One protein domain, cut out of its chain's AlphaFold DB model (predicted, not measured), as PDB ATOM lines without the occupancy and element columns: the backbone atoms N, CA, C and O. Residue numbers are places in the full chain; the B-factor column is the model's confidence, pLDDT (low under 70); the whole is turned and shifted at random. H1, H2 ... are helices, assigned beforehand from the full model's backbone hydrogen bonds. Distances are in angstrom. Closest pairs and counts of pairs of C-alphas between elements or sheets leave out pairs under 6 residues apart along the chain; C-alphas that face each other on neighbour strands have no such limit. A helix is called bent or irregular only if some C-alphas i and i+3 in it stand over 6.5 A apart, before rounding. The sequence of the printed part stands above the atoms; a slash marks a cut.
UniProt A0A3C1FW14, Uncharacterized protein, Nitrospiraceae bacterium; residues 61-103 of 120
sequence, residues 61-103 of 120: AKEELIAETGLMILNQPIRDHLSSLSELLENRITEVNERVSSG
ATOM      1  N   ALA A  61      81.474  69.916  81.834       86.88
ATOM      2  CA  ALA A  61      80.187  69.862  81.133       86.88
ATOM      3  C   ALA A  61      79.209  70.948  81.627       86.88
ATOM      4  O   ALA A  61      78.000  70.734  81.725       86.88
ATOM      5  N   LYS A  62      79.727  72.134  81.973       84.88
ATOM      6  CA  LYS A  62      78.952  73.240  82.554       84.88
ATOM      7  C   LYS A  62      77.701  73.598  81.749       84.88
ATOM      8  O   LYS A  62      76.673  73.904  82.342       84.88
ATOM      9  N   GLU A  63      77.793  73.627  80.424       82.94
ATOM     10  CA  GLU A  63      76.689  74.069  79.559       82.94
ATOM     11  C   GLU A  63      75.492  73.114  79.628       82.94
ATOM     12  O   GLU A  63      74.354  73.567  79.750       82.94
ATOM     13  N   GLU A  64      75.750  71.805  79.655       85.19
ATOM     14  CA  GLU A  64      74.723  70.774  79.838       85.19
ATOM     15  C   GLU A  64      74.111  70.857  81.240       85.19
ATOM     16  O   GLU A  64      72.892  70.911  81.377       85.19
ATOM     17  N   LEU A  65      74.947  70.995  82.276       84.94
ATOM     18  CA  LEU A  65      74.484  71.141  83.660       84.94
ATOM     19  C   LEU A  65      73.595  72.377  83.849       84.94
ATOM     20  O   LEU A  65      72.567  72.310  84.522       84.94
ATOM     21  N   ILE A  66      73.966  73.512  83.250       84.62
ATOM     22  CA  ILE A  66      73.157  74.735  83.303       84.62
ATOM     23  C   ILE A  66      71.826  74.522  82.579       84.62
ATOM     24  O   ILE A  66      70.785  74.894  83.125       84.62
ATOM     25  N   ALA A  67      71.836  73.885  81.404       83.81
ATOM     26  CA  ALA A  67      70.612  73.578  80.670       83.81
ATOM     27  C   ALA A  67      69.672  72.658  81.473       83.81
ATOM     28  O   ALA A  67      68.469  72.919  81.535       83.81
ATOM     29  N   GLU A  68      70.216  71.644  82.152       85.44
ATOM     30  CA  GLU A  68      69.463  70.725  83.014       85.44
ATOM     31  C   GLU A  68      68.828  71.420  84.225       85.44
ATOM     32  O   GLU A  68      67.733  71.041  84.645       85.44
ATOM     33  N   THR A  69      69.457  72.471  84.770       83.12
ATOM     34  CA  THR A  69      68.874  73.211  85.904       83.12
ATOM     35  C   THR A  69      67.581  73.950  85.547       83.12
ATOM     36  O   THR A  69      66.815  74.307  86.443       83.12
ATOM     37  N   GLY A  70      67.334  74.218  84.258       80.56
ATOM     38  CA  GLY A  70      66.164  74.967  83.787       80.56
ATOM     39  C   GLY A  70      66.124  76.434  84.242       80.56
ATOM     40  O   GLY A  70      65.114  77.118  84.058       80.56
ATOM     41  N   LEU A  71      67.203  76.944  84.842       81.19
ATOM     42  CA  LEU A  71      67.279  78.301  85.368       81.19
ATOM     43  C   LEU A  71      67.670  79.278  84.258       81.19
ATOM     44  O   LEU A  71      68.845  79.499  83.978       81.19
ATOM     45  N   MET A  72      66.671  79.944  83.675       77.50
ATOM     46  CA  MET A  72      66.866  80.929  82.598       77.50
ATOM     47  C   MET A  72      67.824  82.071  82.971       77.50
ATOM     48  O   MET A  72      68.474  82.641  82.099       77.50
ATOM     49  N   ILE A  73      67.942  82.385  84.265       78.00
ATOM     50  CA  ILE A  73      68.856  83.412  84.775       78.00
ATOM     51  C   ILE A  73      70.338  83.034  84.613       78.00
ATOM     52  O   ILE A  73      71.178  83.917  84.486       78.00
ATOM     53  N   LEU A  74      70.656  81.735  84.577       79.25
ATOM     54  CA  LEU A  74      72.022  81.228  84.424       79.25
ATOM     55  C   LEU A  74      72.471  81.151  82.958       79.25
ATOM     56  O   LEU A  74      73.664  81.004  82.697       79.25
ATOM     57  N   ASN A  75      71.537  81.285  82.008       80.25
ATOM     58  CA  ASN A  75      71.832  81.297  80.572       80.25
ATOM     59  C   ASN A  75      72.451  82.621  80.110       80.25
ATOM     60  O   ASN A  75      73.086  82.675  79.058       80.25
ATOM     61  N   GLN A  76      72.257  83.701  80.871       80.38
ATOM     62  CA  GLN A  76      72.911  84.971  80.589       80.38
ATOM     63  C   GLN A  76      74.305  85.012  81.219       80.38
ATOM     64  O   GLN A  76      74.497  84.551  82.348       80.38
ATOM     65  N   PRO A  77      75.294  85.611  80.533       83.69
ATOM     66  CA  PRO A  77      76.593  85.842  81.135       83.69
ATOM     67  C   PRO A  77      76.437  86.738  82.370       83.69
ATOM     68  O   PRO A  77      75.786  87.782  82.340       83.69
ATOM     69  N   ILE A  78      77.090  86.341  83.465       85.38
ATOM     70  CA  ILE A  78      76.960  87.001  84.773       85.38
ATOM     71  C   ILE A  78      77.265  88.505  84.729       85.38
ATOM     72  O   ILE A  78      76.674  89.278  85.476       85.38
ATOM     73  N   ARG A  79      78.170  88.937  83.841       87.62
ATOM     74  CA  ARG A  79      78.562  90.348  83.706       87.62
ATOM     75  C   ARG A  79      77.414  91.218  83.211       87.62
ATOM     76  O   ARG A  79      77.169  92.268  83.796       87.62
ATOM     77  N   ASP A  80      76.695  90.756  82.197       86.69
ATOM     78  CA  ASP A  80      75.585  91.507  81.611       86.69
ATOM     79  C   ASP A  80      74.415  91.565  82.597       86.69
ATOM     80  O   ASP A  80      73.798  92.614  82.786       86.69
ATOM     81  N   HIS A  81      74.178  90.462  83.315       87.81
ATOM     82  CA  HIS A  81      73.172  90.406  84.370       87.81
ATOM     83  C   HIS A  81      73.487  91.378  85.520       87.81
ATOM     84  O   HIS A  81      72.620  92.137  85.956       87.81
ATOM     85  N   LEU A  82      74.742  91.407  85.985       89.94
ATOM     86  CA  LEU A  82      75.187  92.343  87.019       89.94
ATOM     87  C   LEU A  82      75.110  93.800  86.553       89.94
ATOM     88  O   LEU A  82      74.704  94.651  87.340       89.94
ATOM     89  N   SER A  83      75.448  94.086  85.292       91.94
ATOM     90  CA  SER A  83      75.328  95.436  84.730       91.94
ATOM     91  C   SER A  83      73.877  95.906  84.744       91.94
ATOM     92  O   SER A  83      73.589  96.983  85.258       91.94
ATOM     93  N   SER A  84      72.949  95.066  84.275       90.19
ATOM     94  CA  SER A  84      71.519  95.390  84.261       90.19
ATOM     95  C   SER A  84      70.964  95.637  85.667       90.19
ATOM     96  O   SER A  84      70.253  96.618  85.891       90.19
ATOM     97  N   LEU A  85      71.324  94.790  86.640       90.75
ATOM     98  CA  LEU A  85      70.918  94.982  88.034       90.75
ATOM     99  C   LEU A  85      71.519  96.255  88.639       90.75
ATOM    100  O   LEU A  85      70.829  96.966  89.369       90.75
ATOM    101  N   SER A  86      72.782  96.556  88.331       92.69
ATOM    102  CA  SER A  86      73.457  97.769  88.795       92.69
ATOM    103  C   SER A  86      72.806  99.025  88.225       92.69
ATOM    104  O   SER A  86      72.553  99.969  88.967       92.69
ATOM    105  N   GLU A  87      72.488  99.038  86.931       94.50
ATOM    106  CA  GLU A  87      71.778 100.148  86.286       94.50
ATOM    107  C   GLU A  87      70.379 100.339  86.874       94.50
ATOM    108  O   GLU A  87      69.966 101.464  87.159       94.50
ATOM    109  N   LEU A  88      69.646  99.248  87.113       94.56
ATOM    110  CA  LEU A  88      68.329  99.301  87.744       94.56
ATOM    111  C   LEU A  88      68.405  99.889  89.158       94.56
ATOM    112  O   LEU A  88      67.559 100.706  89.532       94.56
ATOM    113  N   LEU A  89      69.412  99.486  89.934       95.06
ATOM    114  CA  LEU A  89      69.654 100.008  91.275       95.06
ATOM    115  C   LEU A  89      69.986 101.504  91.234       95.06
ATOM    116  O   LEU A  89      69.368 102.279  91.964       95.06
ATOM    117  N   GLU A  90      70.899 101.917  90.356       95.12
ATOM    118  CA  GLU A  90      71.303 103.318  90.215       95.12
ATOM    119  C   GLU A  90      70.112 104.199  89.812       95.12
ATOM    120  O   GLU A  90      69.857 105.228  90.434       95.12
ATOM    121  N   ASN A  91      69.297 103.745  88.857       94.12
ATOM    122  CA  ASN A  91      68.079 104.441  88.438       94.12
ATOM    123  C   ASN A  91      67.061 104.596  89.579       94.12
ATOM    124  O   ASN A  91      66.392 105.622  89.697       94.12
ATOM    125  N   ARG A  92      66.933 103.591  90.454       91.44
ATOM    126  CA  ARG A  92      66.070 103.700  91.641       91.44
ATOM    127  C   ARG A  92      66.628 104.678  92.662       91.44
ATOM    128  O   ARG A  92      65.859 105.424  93.270       91.44
ATOM    129  N   ILE A  93      67.941 104.681  92.860       91.56
ATOM    130  CA  ILE A  93      68.606 105.609  93.775       91.56
ATOM    131  C   ILE A  93      68.421 107.049  93.289       91.56
ATOM    132  O   ILE A  93      68.036 107.910  94.084       91.56
ATOM    133  N   THR A  94      68.623 107.316  91.998       91.56
ATOM    134  CA  THR A  94      68.430 108.652  91.414       91.56
ATOM    135  C   THR A  94      66.974 109.103  91.509       91.56
ATOM    136  O   THR A  94      66.720 110.194  92.018       91.56
ATOM    137  N   GLU A  95      66.008 108.245  91.169       89.19
ATOM    138  CA  GLU A  95      64.570 108.528  91.309       89.19
ATOM    139  C   GLU A  95      64.192 108.892  92.758       89.19
ATOM    140  O   GLU A  95      63.454 109.850  93.012       89.19
ATOM    141  N   VAL A  96      64.707 108.143  93.739       86.62
ATOM    142  CA  VAL A  96      64.470 108.427  95.160       86.62
ATOM    143  C   VAL A  96      65.131 109.743  95.571       86.62
ATOM    144  O   VAL A  96      64.489 110.555  96.241       86.62
ATOM    145  N   ASN A  97      66.369 109.998  95.147       85.94
ATOM    146  CA  ASN A  97      67.084 111.242  95.438       85.94
ATOM    147  C   ASN A  97      66.372 112.470  94.851       85.94
ATOM    148  O   ASN A  97      66.262 113.499  95.526       85.94
ATOM    149  N   GLU A  98      65.830 112.363  93.639       85.94
ATOM    150  CA  GLU A  98      65.018 113.407  93.011       85.94
ATOM    151  C   GLU A  98      63.709 113.642  93.770       85.94
ATOM    152  O   GLU A  98      63.346 114.790  94.045       85.94
ATOM    153  N   ARG A  99      63.004 112.580  94.178       81.94
ATOM    154  CA  ARG A  99      61.783 112.690  95.001       81.94
ATOM    155  C   ARG A  99      62.045 113.340  96.356       81.94
ATOM    156  O   ARG A  99      61.238 114.145  96.819       81.94
ATOM    157  N   VAL A 100      63.171 113.007  96.981       79.69
ATOM    158  CA  VAL A 100      63.608 113.579  98.260       79.69
ATOM    159  C   VAL A 100      63.998 115.053  98.095       79.69
ATOM    160  O   VAL A 100      63.567 115.887  98.889       79.69
ATOM    161  N   SER A 101      64.729 115.399  97.032       76.88
ATOM    162  CA  SER A 101      65.171 116.775  96.757       76.88
ATOM    163  C   SER A 101      64.033 117.700  96.313       76.88
ATOM    164  O   SER A 101      64.005 118.869  96.688       76.88
ATOM    165  N   SER A 102      63.071 117.183  95.544       73.69
ATOM    166  CA  SER A 102      61.902 117.938  95.067       73.69
ATOM    167  C   SER A 102      60.812 118.134  96.126       73.69
ATOM    168  O   SER A 102      59.812 118.794  95.850       73.69
ATOM    169  N   GLY A 103      60.973 117.565  97.329       65.50
ATOM    170  CA  GLY A 103      60.001 117.687  98.420       65.50
ATOM    171  C   GLY A 103      58.663 116.987  98.159       65.50
ATOM    172  O   GLY A 103      57.725 117.171  98.927       65.50
TER     173      GLY A 103
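Overview. This is residues 61 to 103 of the 120 residues of an uncharacterized protein of Nitrospiraceae bacterium (UniProt A0A3C1FW14). A short helix, H1, is followed by a bent-over link and then one long, nearly straight helix, H2, which makes most of the length of a thin rod. H1 stands at one end, turned away from the line of H2, and the two helices do not pack on each other. The printed part has 43 residues with two named helices, H1 then H2, and no named strand, and its class is all helix. It is extended, with a radius of gyration of the C-alphas of 16.8 A and spans of 54 by 16 by 7 A.

Arrangement. H1, residues 62 to 69, and H2, residues 78 to 101, are apart. A short link of 8 residues joins them. Residues 82 to 103, of which 82 to 101 belong to H2, stand free. In H1 and H2 every O i to N i+4 pair is within hydrogen-bond range.

Along the chain. H1 begins at C-alpha 62, (78.952, 73.240, 82.554), and measures 10.6 A from first to last C-alpha. H2 measures 34.2 A, from C-alpha 78 at (76.960, 87.001, 84.773) to C-alpha 101 at (65.171, 116.775, 96.757).

Size, cuts and confidence. The two C-alphas farthest apart, those of Ala 61 and Gly 103, are 54.7 A apart. The printed part has no cut. Mean pLDDT of the printed part is 85.6, and residue 103 is under 70.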